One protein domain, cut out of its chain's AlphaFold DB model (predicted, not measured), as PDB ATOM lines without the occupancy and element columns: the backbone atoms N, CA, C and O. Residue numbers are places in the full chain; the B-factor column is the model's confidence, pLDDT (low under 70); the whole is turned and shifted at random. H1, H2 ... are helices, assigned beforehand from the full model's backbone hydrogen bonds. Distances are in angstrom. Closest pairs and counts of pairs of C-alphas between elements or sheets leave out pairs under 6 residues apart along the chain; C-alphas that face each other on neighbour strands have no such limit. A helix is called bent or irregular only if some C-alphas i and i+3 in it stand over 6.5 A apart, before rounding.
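What this domain is: This is residues 248 to 336 of the 410 residues of a protein of Rotaria sp. Silwood1 (UniProt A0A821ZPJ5). A long helix, H3, touches H1 near its own beginning and then sticks out with residues 316 to 336 as a free arm, while H1 runs the opposite way toward a loose head of loops and the short helix H2. The arm makes much of the length of this thin, extended shape, which spans 75 by 21 by 18 A. The printed part has 89 residues with three named helices, in the order H1, H2, H3, and no named strand; the class is all helix. The radius of gyration of the C-alphas is 21.8 A.

Where its parts are: H3, residues 304 to 336, measures 48.0 A from C-alpha 304 at (218.654, 228.512, 127.029) to C-alpha 336 at (171.536, 219.472, 127.977). H1, residues 248 to 270, measures 31.9 A and begins with C-alpha 248 at (203.581, 235.995, 122.470). It is neither bent nor irregular, but only just: C-alphas 267 and 270 are 6.2 A apart. H2, residues 284 to 289, measures 10.1 A and is irregular, with C-alphas 285 and 288 7.6 A apart.

How they stand to each other: H3 touches H1 with residues 304 to 307 alone, and H1 touches H3 with residues 253 to 260 alone. Their closest C-alphas, those of Val 257 and Pro 304, are 6.0 A apart. They run opposite ways at a shallow tilt of 17 degrees. H1 and H2 are close but not clearly touching, the closest C-alphas being those of Met 270 and Ser 289, 6.6 A apart. Their lines are about perpendicular, at 76 degrees. H2 and H3 are apart. Every O i to N i+4 pair is within hydrogen-bond range in H3, 18 of 19 in H1 and 0 of 2 in H2, where 2 of 3 O i to N i+3 pairs are.

The domain as a whole: The C-alphas farthest apart, those of Asp 285 and Val 336, are 75.8 A apart. The printed part has no cut. The links H1 to H2 and H2 to H3 are long, 13 and 14 residues. Mean pLDDT of the printed part is 72.2; 27 residues are under 70, among them 267 to 279 and 331 to 336.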
ATOM      1  N   ASP A 248     203.296 235.512 121.114       77.25
ATOM      2  CA  ASP A 248     203.581 235.995 122.470       77.25
ATOM      3  C   ASP A 248     204.600 235.102 123.191       77.25
ATOM      4  O   ASP A 248     205.511 235.601 123.855       77.25
ATOM      5  N   TYR A 249     204.486 233.779 123.020       76.44
ATOM      6  CA  TYR A 249     205.455 232.842 123.584       76.44
ATOM      7  C   TYR A 249     206.809 232.993 122.915       76.44
ATOM      8  O   TYR A 249     207.808 233.109 123.621       76.44
ATOM      9  N   LEU A 250     206.849 233.045 121.580       77.19
ATOM     10  CA  LEU A 250     208.093 233.259 120.843       77.19
ATOM     11  C   LEU A 250     208.775 234.551 121.303       77.19
ATOM     12  O   LEU A 250     209.923 234.511 121.738       77.19
ATOM     13  N   ALA A 251     208.058 235.672 121.325       81.31
ATOM     14  CA  ALA A 251     208.590 236.950 121.784       81.31
ATOM     15  C   ALA A 251     209.159 236.867 123.212       81.31
ATOM     16  O   ALA A 251     210.268 237.340 123.463       81.31
ATOM     17  N   GLN A 252     208.451 236.214 124.139       80.62
ATOM     18  CA  GLN A 252     208.932 236.025 125.508       80.62
ATOM     19  C   GLN A 252     210.192 235.150 125.572       80.62
ATOM     20  O   GLN A 252     211.122 235.464 126.316       80.62
ATOM     21  N   ILE A 253     210.248 234.071 124.794       77.12
ATOM     22  CA  ILE A 253     211.410 233.179 124.719       77.12
ATOM     23  C   ILE A 253     212.624 233.955 124.230       77.12
ATOM     24  O   ILE A 253     213.667 233.952 124.880       77.12
ATOM     25  N   PHE A 254     212.478 234.657 123.111       79.19
ATOM     26  CA  PHE A 254     213.566 235.427 122.535       79.19
ATOM     27  C   PHE A 254     214.002 236.573 123.444       79.19
ATOM     28  O   PHE A 254     215.198 236.814 123.560       79.19
ATOM     29  N   TYR A 255     213.078 237.211 124.167       82.62
ATOM     30  CA  TYR A 255     213.421 238.190 125.197       82.62
ATOM     31  C   TYR A 255     214.300 237.581 126.300       82.62
ATOM     32  O   TYR A 255     215.325 238.155 126.664       82.62
ATOM     33  N   LEU A 256     213.941 236.400 126.809       81.00
ATOM     34  CA  LEU A 256     214.688 235.726 127.879       81.00
ATOM     35  C   LEU A 256     216.059 235.228 127.408       81.00
ATOM     36  O   LEU A 256     217.040 235.355 128.137       81.00
ATOM     37  N   VAL A 257     216.127 234.692 126.187       77.69
ATOM     38  CA  VAL A 257     217.370 234.235 125.549       77.69
ATOM     39  C   VAL A 257     218.286 235.415 125.254       77.69
ATOM     40  O   VAL A 257     219.478 235.349 125.537       77.69
ATOM     41  N   ASN A 258     217.738 236.516 124.739       81.06
ATOM     42  CA  ASN A 258     218.505 237.735 124.533       81.06
ATOM     43  C   ASN A 258     219.010 238.287 125.870       81.06
ATOM     44  O   ASN A 258     220.185 238.605 125.989       81.06
ATOM     45  N   GLY A 259     218.170 238.297 126.911       82.19
ATOM     46  CA  GLY A 259     218.581 238.657 128.266       82.19
ATOM     47  C   GLY A 259     219.746 237.808 128.777       82.19
ATOM     48  O   GLY A 259     220.661 238.346 129.390       82.19
ATOM     49  N   PHE A 260     219.759 236.502 128.479       82.50
ATOM     50  CA  PHE A 260     220.885 235.627 128.815       82.50
ATOM     51  C   PHE A 260     222.163 236.069 128.105       82.50
ATOM     52  O   PHE A 260     223.169 236.286 128.769       82.50
ATOM     53  N   TYR A 261     222.131 236.274 126.786       77.75
ATOM     54  CA  TYR A 261     223.322 236.709 126.052       77.75
ATOM     55  C   TYR A 261     223.782 238.117 126.434       77.75
ATOM     56  O   TYR A 261     224.984 238.350 126.518       77.75
ATOM     57  N   VAL A 262     222.857 239.041 126.697       79.12
ATOM     58  CA  VAL A 262     223.167 240.385 127.200       79.12
ATOM     59  C   VAL A 262     223.851 240.287 128.554       79.12
ATOM     60  O   VAL A 262     224.867 240.946 128.756       79.12
ATOM     61  N   ASN A 263     223.350 239.447 129.459       80.06
ATOM     62  CA  ASN A 263     223.993 239.210 130.744       80.06
ATOM     63  C   ASN A 263     225.359 238.552 130.568       80.06
ATOM     64  O   ASN A 263     226.309 239.016 131.179       80.06
ATOM     65  N   GLU A 264     225.500 237.542 129.708       76.06
ATOM     66  CA  GLU A 264     226.801 236.922 129.441       76.06
ATOM     67  C   GLU A 264     227.799 237.953 128.885       76.06
ATOM     68  O   GLU A 264     228.933 238.053 129.345       76.06
ATOM     69  N   CYS A 265     227.377 238.797 127.943       73.50
ATOM     70  CA  CYS A 265     228.250 239.825 127.383       73.50
ATOM     71  C   CYS A 265     228.587 240.914 128.412       73.50
ATOM     72  O   CYS A 265     229.745 241.317 128.515       73.50
ATOM     73  N   SER A 266     227.600 241.362 129.192       71.06
ATOM     74  CA  SER A 266     227.763 242.437 130.179       71.06
ATOM     75  C   SER A 266     228.588 241.980 131.378       71.06
ATOM     76  O   SER A 266     229.499 242.686 131.786       71.06
ATOM     77  N   ILE A 267     228.302 240.792 131.921       65.19
ATOM     78  CA  ILE A 267     228.998 240.213 133.076       65.19
ATOM     79  C   ILE A 267     230.414 239.789 132.687       65.19
ATOM     80  O   ILE A 267     231.341 240.085 133.427       65.19
ATOM     81  N   PHE A 268     230.620 239.113 131.552       62.22
ATOM     82  CA  PHE A 268     231.911 238.462 131.273       62.22
ATOM     83  C   PHE A 268     232.810 239.248 130.315       62.22
ATOM     84  O   PHE A 268     234.032 239.112 130.365       62.22
ATOM     85  N   GLY A 269     232.233 240.104 129.465       53.12
ATOM     86  CA  GLY A 269     232.989 240.948 128.539       53.12
ATOM     87  C   GLY A 269     233.530 242.225 129.154       53.12
ATOM     88  O   GLY A 269     234.491 242.776 128.636       53.12
ATOM     89  N   MET A 270     232.954 242.707 130.254       54.94
ATOM     90  CA  MET A 270     233.322 244.012 130.806       54.94
ATOM     91  C   MET A 270     233.725 243.985 132.286       54.94
ATOM     92  O   MET A 270     234.286 244.972 132.758       54.94
ATOM     93  N   PHE A 271     233.559 242.852 132.986       54.44
ATOM     94  CA  PHE A 271     233.990 242.659 134.378       54.44
ATOM     95  C   PHE A 271     234.951 241.482 134.497       54.44
ATOM     96  O   PHE A 271     234.551 240.323 134.471       54.44
ATOM     97  N   PHE A 272     236.245 241.753 134.640       50.72
ATOM     98  CA  PHE A 272     237.233 240.685 134.786       50.72
ATOM     99  C   PHE A 272     237.396 240.227 136.252       50.72
ATOM    100  O   PHE A 272     237.382 241.040 137.174       50.72
ATOM    101  N   PHE A 273     237.666 238.924 136.396       45.44
ATOM    102  CA  PHE A 273     238.335 238.173 137.479       45.44
ATOM    103  C   PHE A 273     237.576 237.409 138.575       45.44
ATOM    104  O   PHE A 273     238.161 236.448 139.068       45.44
ATOM    105  N   VAL A 274     236.336 237.706 138.975       41.53
ATOM    106  CA  VAL A 274     235.880 237.148 140.277       41.53
ATOM    107  C   VAL A 274     235.020 235.881 140.196       41.53
ATOM    108  O   VAL A 274     234.974 235.124 141.164       41.53
ATOM    109  N   THR A 275     234.415 235.536 139.058       41.91
ATOM    110  CA  THR A 275     233.591 234.315 138.993       41.91
ATOM    111  C   THR A 275     233.628 233.643 137.620       41.91
ATOM    112  O   THR A 275     232.981 234.110 136.688       41.91
ATOM    113  N   PHE A 276     234.332 232.508 137.521       44.31
ATOM    114  CA  PHE A 276     234.293 231.533 136.414       44.31
ATOM    115  C   PHE A 276     232.909 230.857 136.299       44.31
ATOM    116  O   PHE A 276     232.773 229.652 136.503       44.31
ATOM    117  N   ILE A 277     231.852 231.636 136.078       43.41
ATOM    118  CA  ILE A 277     230.471 231.129 136.040       43.41
ATOM    119  C   ILE A 277     229.883 231.191 134.613       43.41
ATOM    120  O   ILE A 277     228.837 230.598 134.371       43.41
ATOM    121  N   GLY A 278     230.596 231.781 133.643       52.69
ATOM    122  CA  GLY A 278     230.221 231.841 132.222       52.69
ATOM    123  C   GLY A 278     231.312 231.312 131.286       52.69
ATOM    124  O   GLY A 278     232.440 231.059 131.709       52.69
ATOM    125  N   GLY A 279     230.963 231.111 130.013       65.88
ATOM    126  CA  GLY A 279     231.836 230.474 129.015       65.88
ATOM    127  C   GLY A 279     232.569 231.425 128.064       65.88
ATOM    128  O   GLY A 279     233.242 230.932 127.163       65.88
ATOM    129  N   TYR A 280     232.403 232.748 128.200       73.69
ATOM    130  CA  TYR A 280     232.966 233.745 127.279       73.69
ATOM    131  C   TYR A 280     234.080 234.566 127.926       73.69
ATOM    132  O   TYR A 280     233.897 235.131 129.001       73.69
ATOM    133  N   HIS A 281     235.215 234.677 127.241       78.25
ATOM    134  CA  HIS A 281     236.402 235.374 127.715       78.25
ATOM    135  C   HIS A 281     236.729 236.540 126.788       78.25
ATOM    136  O   HIS A 281     236.844 236.373 125.571       78.25
ATOM    137  N   LEU A 282     236.881 237.739 127.351       76.50
ATOM    138  CA  LEU A 282     237.290 238.910 126.584       76.50
ATOM    139  C   LEU A 282     238.723 238.723 126.066       76.50
ATOM    140  O   LEU A 282     239.591 238.225 126.780       76.50
ATOM    141  N   ARG A 283     238.994 239.140 124.828       80.56
ATOM    142  CA  ARG A 283     240.366 239.223 124.321       80.56
ATOM    143  C   ARG A 283     241.123 240.331 125.048       80.56
ATOM    144  O   ARG A 283     240.559 241.380 125.352       80.56
ATOM    145  N   GLN A 284     242.421 240.109 125.241       83.75
ATOM    146  CA  GLN A 284     243.320 241.029 125.941       83.75
ATOM    147  C   GLN A 284     243.272 242.460 125.391       83.75
ATOM    148  O   GLN A 284     243.229 243.412 126.163       83.75
ATOM    149  N   ASP A 285     243.165 242.600 124.070       83.75
ATOM    150  CA  ASP A 285     243.118 243.891 123.371       83.75
ATOM    151  C   ASP A 285     241.906 244.766 123.749       83.75
ATOM    152  O   ASP A 285     241.902 245.963 123.480       83.75
ATOM    153  N   TYR A 286     240.870 244.190 124.371       80.44
ATOM    154  CA  TYR A 286     239.672 244.915 124.805       80.44
ATOM    155  C   TYR A 286     239.600 245.101 126.325       80.44
ATOM    156  O   TYR A 286     238.570 245.530 126.841       80.44
ATOM    157  N   TYR A 287     240.673 244.803 127.066       79.31
ATOM    158  CA  TYR A 287     240.683 244.924 128.531       79.31
ATOM    159  C   TYR A 287     240.470 246.356 129.029       79.31
ATOM    160  O   TYR A 287     240.020 246.526 130.160       79.31
ATOM    161  N   ASP A 288     240.728 247.365 128.203       76.75
ATOM    162  CA  ASP A 288     240.476 248.767 128.552       76.75
ATOM    163  C   ASP A 288     239.009 249.171 128.347       76.75
ATOM    164  O   ASP A 288     238.567 250.199 128.847       76.75
ATOM    165  N   SER A 289     238.214 248.338 127.666       70.94
ATOM    166  CA  SER A 289     236.770 248.539 127.476       70.94
ATOM    167  C   SER A 289     235.933 248.045 128.663       70.94
ATOM    168  O   SER A 289     234.739 247.800 128.513       70.94
ATOM    169  N   LYS A 290     236.536 247.850 129.841       67.62
ATOM    170  CA  LYS A 290     235.822 247.410 131.048       67.62
ATOM    171  C   LYS A 290     234.797 248.461 131.480       67.62
ATOM    172  O   LYS A 290     235.082 249.656 131.479       67.62
ATOM    173  N   MET A 291     233.612 248.008 131.877       66.50
ATOM    174  CA  MET A 291     232.597 248.864 132.499       66.50
ATOM    175  C   MET A 291     232.778 248.884 134.017       66.50
ATOM    176  O   MET A 291     233.414 248.005 134.591       66.50
ATOM    177  N   ASP A 292     232.195 249.890 134.671       69.12
ATOM    178  CA  ASP A 292     232.058 249.937 136.129       69.12
ATOM    179  C   ASP A 292     230.860 249.091 136.594       69.12
ATOM    180  O   ASP A 292     229.784 249.129 135.998       69.12
ATOM    181  N   SER A 293     231.038 248.330 137.676       66.50
ATOM    182  CA  SER A 293     230.089 247.311 138.154       66.50
ATOM    183  C   SER A 293     228.820 247.937 138.695       66.50
ATOM    184  O   SER A 293     227.758 247.321 138.659       66.50
ATOM    185  N   SER A 294     228.917 249.202 139.098       71.31
ATOM    186  CA  SER A 294     227.782 250.042 139.456       71.31
ATOM    187  C   SER A 294     226.820 250.295 138.282       71.31
ATOM    188  O   SER A 294     225.637 250.551 138.507       71.31
ATOM    189  N   LEU A 295     227.296 250.185 137.035       69.06
ATOM    190  CA  LEU A 295     226.514 250.404 135.815       69.06
ATOM    191  C   LEU A 295     225.867 249.120 135.283       69.06
ATOM    192  O   LEU A 295     225.079 249.170 134.336       69.06
ATOM    193  N   LEU A 296     226.177 247.966 135.882       69.31
ATOM    194  CA  LEU A 296     225.669 246.679 135.434       69.31
ATOM    195  C   LEU A 296     224.174 246.550 135.763       69.31
ATOM    196  O   LEU A 296     223.772 246.319 136.904       69.31
ATOM    197  N   SER A 297     223.331 246.648 134.736       73.50
ATOM    198  CA  SER A 297     221.908 246.330 134.841       73.50
ATOM    199  C   SER A 297     221.652 244.935 134.282       73.50
ATOM    200  O   SER A 297     221.559 244.750 133.071       73.50
ATOM    201  N   LEU A 298     221.557 243.941 135.169       78.06
ATOM    202  CA  LEU A 298     221.231 242.579 134.755       78.06
ATOM    203  C   LEU A 298     219.761 242.454 134.381       78.06
ATOM    204  O   LEU A 298     218.861 242.824 135.143       78.06
ATOM    205  N   VAL A 299     219.522 241.866 133.216       80.94
ATOM    206  CA  VAL A 299     218.183 241.522 132.754       80.94
ATOM    207  C   VAL A 299     217.774 240.217 133.431       80.94
ATOM    208  O   VAL A 299     218.578 239.307 133.589       80.94
ATOM    209  N   THR A 300     216.520 240.072 133.851       79.06
ATOM    210  CA  THR A 300     216.048 238.755 134.303       79.06
ATOM    211  C   THR A 300     216.089 237.781 133.125       79.06
ATOM    212  O   THR A 300     215.351 237.957 132.158       79.06
ATOM    213  N   SER A 301     216.944 236.764 133.207       79.88
ATOM    214  CA  SER A 301     217.156 235.783 132.144       79.88
ATOM    215  C   SER A 301     217.113 234.356 132.676       79.88
ATOM    216  O   SER A 301     217.323 234.118 133.865       79.88
ATOM    217  N   PHE A 302     216.898 233.402 131.775       75.12
ATOM    218  CA  PHE A 302     217.111 231.979 132.030       75.12
ATOM    219  C   PHE A 302     218.178 231.475 131.079       75.12
ATOM    220  O   PHE A 302     218.290 231.985 129.963       75.12
ATOM    221  N   SER A 303     218.925 230.453 131.489       72.75
ATOM    222  CA  SER A 303     219.754 229.744 130.517       72.75
ATOM    223  C   SER A 303     218.873 229.227 129.366       72.75
ATOM    224  O   SER A 303     217.690 228.929 129.584       72.75
ATOM    225  N   PRO A 304     219.416 229.065 128.144       68.06
ATOM    226  CA  PRO A 304     218.654 228.512 127.029       68.06
ATOM    227  C   PRO A 304     217.964 227.191 127.391       68.06
ATOM    228  O   PRO A 304     216.824 226.989 126.998       68.06
ATOM    229  N   VAL A 305     218.614 226.339 128.198       72.94
ATOM    230  CA  VAL A 305     218.083 225.053 128.690       72.94
ATOM    231  C   VAL A 305     216.879 225.242 129.621       72.94
ATOM    232  O   VAL A 305     215.843 224.601 129.441       72.94
ATOM    233  N   GLU A 306     216.980 226.138 130.601       76.38
ATOM    234  CA  GLU A 306     215.879 226.431 131.527       76.38
ATOM    235  C   GLU A 306     214.694 227.095 130.826       76.38
ATOM    236  O   GLU A 306     213.543 226.808 131.166       76.38
ATOM    237  N   ALA A 307     214.959 227.955 129.836       73.00
ATOM    238  CA  ALA A 307     213.913 228.520 128.996       73.00
ATOM    239  C   ALA A 307     213.107 227.389 128.335       73.00
ATOM    240  O   ALA A 307     211.877 227.420 128.386       73.00
ATOM    241  N   VAL A 308     213.772 226.347 127.812       69.75
ATOM    242  CA  VAL A 308     213.100 225.168 127.221       69.75
ATOM    243  C   VAL A 308     212.210 224.456 128.206       69.75
ATOM    244  O   VAL A 308     211.065 224.146 127.894       69.75
ATOM    245  N   GLU A 309     212.733 224.147 129.386       79.50
ATOM    246  CA  GLU A 309     211.970 223.355 130.343       79.50
ATOM    247  C   GLU A 309     210.753 224.130 130.842       79.50
ATOM    248  O   GLU A 309     209.658 223.574 130.970       79.50
ATOM    249  N   ARG A 310     210.882 225.450 131.007       77.31
ATOM    250  CA  ARG A 310     209.729 226.313 131.280       77.31
ATOM    251  C   ARG A 310     208.724 226.296 130.133       77.31
ATOM    252  O   ARG A 310     207.541 226.105 130.407       77.31
ATOM    253  N   MET A 311     209.166 226.406 128.879       72.81
ATOM    254  CA  MET A 311     208.281 226.317 127.709       72.81
ATOM    255  C   MET A 311     207.519 224.996 127.657       72.81
ATOM    256  O   MET A 311     206.294 224.995 127.547       72.81
ATOM    257  N   LYS A 312     208.223 223.866 127.782       77.00
ATOM    258  CA  LYS A 312     207.606 222.533 127.787       77.00
ATOM    259  C   LYS A 312     206.544 222.431 128.875       77.00
ATOM    260  O   LYS A 312     205.456 221.917 128.628       77.00
ATOM    261  N   ASN A 313     206.827 222.960 130.062       82.00
ATOM    262  CA  ASN A 313     205.874 222.973 131.166       82.00
ATOM    263  C   ASN A 313     204.669 223.887 130.900       82.00
ATOM    264  O   ASN A 313     203.552 223.530 131.267       82.00
ATOM    265  N   MET A 314     204.858 225.032 130.241       76.38
ATOM    266  CA  MET A 314     203.754 225.910 129.837       76.38
ATOM    267  C   MET A 314     202.862 225.252 128.780       76.38
ATOM    268  O   MET A 314     201.641 225.270 128.924       76.38
ATOM    269  N   LEU A 315     203.453 224.599 127.776       73.56
ATOM    270  CA  LEU A 315     202.721 223.857 126.746       73.56
ATOM    271  C   LEU A 315     201.922 222.690 127.324       73.56
ATOM    272  O   LEU A 315     200.760 222.502 126.972       73.56
ATOM    273  N   ARG A 316     202.521 221.932 128.251       81.31
ATOM    274  CA  ARG A 316     201.822 220.864 128.978       81.31
ATOM    275  C   ARG A 316     200.616 221.416 129.738       81.31
ATOM    276  O   ARG A 316     199.531 220.867 129.610       81.31
ATOM    277  N   LYS A 317     200.781 222.537 130.454       81.56
ATOM    278  CA  LYS A 317     199.687 223.197 131.191       81.56
ATOM    279  C   LYS A 317     198.558 223.696 130.285       81.56
ATOM    280  O   LYS A 317     197.397 223.665 130.678       81.56
ATOM    281  N   GLN A 318     198.875 224.160 129.077       74.50
ATOM    282  CA  GLN A 318     197.846 224.537 128.106       74.50
ATOM    283  C   GLN A 318     197.076 223.324 127.592       74.50
ATOM    284  O   GLN A 318     195.852 223.369 127.516       74.50
ATOM    285  N   GLN A 319     197.777 222.236 127.268       77.00
ATOM    286  CA  GLN A 319     197.144 221.003 126.801       77.00
ATOM    287  C   GLN A 319     196.217 220.415 127.867       77.00
ATOM    288  O   GLN A 319     195.094 220.031 127.543       77.00
ATOM    289  N   THR A 320     196.633 220.423 129.140       80.88
ATOM    290  CA  THR A 320     195.770 219.982 130.245       80.88
ATOM    291  C   THR A 320     194.536 220.873 130.367       80.88
ATOM    292  O   THR A 320     193.426 220.351 130.374       80.88
ATOM    293  N   HIS A 321     194.691 222.200 130.331       76.44
ATOM    294  CA  HIS A 321     193.557 223.125 130.425       76.44
ATOM    295  C   HIS A 321     192.565 222.973 129.256       76.44
ATOM    296  O   HIS A 321     191.355 223.007 129.464       76.44
ATOM    297  N   VAL A 322     193.037 222.791 128.018       74.88
ATOM    298  CA  VAL A 322     192.148 222.554 126.862       74.88
ATOM    299  C   VAL A 322     191.402 221.227 127.013       74.88
ATOM    300  O   VAL A 322     190.204 221.168 126.748       74.88
ATOM    301  N   SER A 323     192.082 220.177 127.484       76.19
ATOM    302  CA  SER A 323     191.443 218.880 127.723       76.19
ATOM    303  C   SER A 323     190.380 218.938 128.827       76.19
ATOM    304  O   SER A 323     189.329 218.319 128.690       76.19
ATOM    305  N   GLU A 324     190.611 219.723 129.883       81.12
ATOM    306  CA  GLU A 324     189.652 219.928 130.974       81.12
ATOM    307  C   GLU A 324     188.431 220.720 130.504       81.12
ATOM    308  O   GLU A 324     187.308 220.276 130.720       81.12
ATOM    309  N   VAL A 325     188.630 221.825 129.777       78.25
ATOM    310  CA  VAL A 325     187.523 222.624 129.222       78.25
ATOM    311  C   VAL A 325     186.672 221.802 128.253       78.25
ATOM    312  O   VAL A 325     185.446 221.883 128.302       78.25
ATOM    313  N   ASN A 326     187.295 220.978 127.406       74.12
ATOM    314  CA  ASN A 326     186.558 220.101 126.496       74.12
ATOM    315  C   ASN A 326     185.770 219.026 127.257       74.12
ATOM    316  O   ASN A 326     184.620 218.783 126.913       74.12
ATOM    317  N   LYS A 327     186.330 218.440 128.326       79.62
ATOM    318  CA  LYS A 327     185.587 217.513 129.198       79.62
ATOM    319  C   LYS A 327     184.384 218.190 129.853       79.62
ATOM    320  O   LYS A 327     183.299 217.624 129.849       79.62
ATOM    321  N   THR A 328     184.547 219.404 130.379       75.38
ATOM    322  CA  THR A 328     183.435 220.156 130.984       75.38
ATOM    323  C   THR A 328     182.368 220.520 129.954       75.38
ATOM    324  O   THR A 328     181.183 220.495 130.272       75.38
ATOM    325  N   ARG A 329     182.767 220.824 128.714       72.94
ATOM    326  CA  ARG A 329     181.835 221.112 127.623       72.94
ATOM    327  C   ARG A 329     181.042 219.876 127.198       72.94
ATOM    328  O   ARG A 329     179.832 219.992 127.075       72.94
ATOM    329  N   VAL A 330     181.691 218.721 127.040       72.44
ATOM    330  CA  VAL A 330     181.007 217.453 126.723       72.44
ATOM    331  C   VAL A 330     180.028 217.077 127.834       72.44
ATOM    332  O   VAL A 330     178.876 216.790 127.545       72.44
ATOM    333  N   LEU A 331     180.426 217.197 129.106       69.56
ATOM    334  CA  LEU A 331     179.521 216.963 130.241       69.56
ATOM    335  C   LEU A 331     178.343 217.953 130.271       69.56
ATOM    336  O   LEU A 331     177.234 217.588 130.651       69.56
ATOM    337  N   GLY A 332     178.568 219.207 129.869       67.88
ATOM    338  CA  GLY A 332     177.508 220.207 129.731       67.88
ATOM    339  C   GLY A 332     176.546 219.909 128.576       67.88
ATOM    340  O   GLY A 332     175.343 220.075 128.737       67.88
ATOM    341  N   GLU A 333     177.056 219.447 127.434       68.50
ATOM    342  CA  GLU A 333     176.250 219.045 126.273       68.50
ATOM    343  C   GLU A 333     175.470 217.742 126.557       68.50
ATOM    344  O   GLU A 333     174.289 217.665 126.222       68.50
ATOM    345  N   GLU A 334     176.050 216.779 127.286       65.31
ATOM    346  CA  GLU A 334     175.349 215.579 127.777       65.31
ATOM    347  C   GLU A 334     174.211 215.937 128.750       65.31
ATOM    348  O   GLU A 334     173.091 215.449 128.595       65.31
ATOM    349  N   LEU A 335     174.435 216.857 129.694       61.44
ATOM    350  CA  LEU A 335     173.389 217.333 130.613       61.44
ATOM    351  C   LEU A 335     172.253 218.088 129.896       61.44
ATOM    352  O   LEU A 335     171.098 218.005 130.314       61.44
ATOM    353  N   VAL A 336     172.552 218.797 128.804       61.41
ATOM    354  CA  VAL A 336     171.536 219.472 127.977       61.41
ATOM    355  C   VAL A 336     170.783 218.469 127.091       61.41
ATOM    356  O   VAL A 336     169.578 218.615 126.906       61.41
TER     357      VAL A 336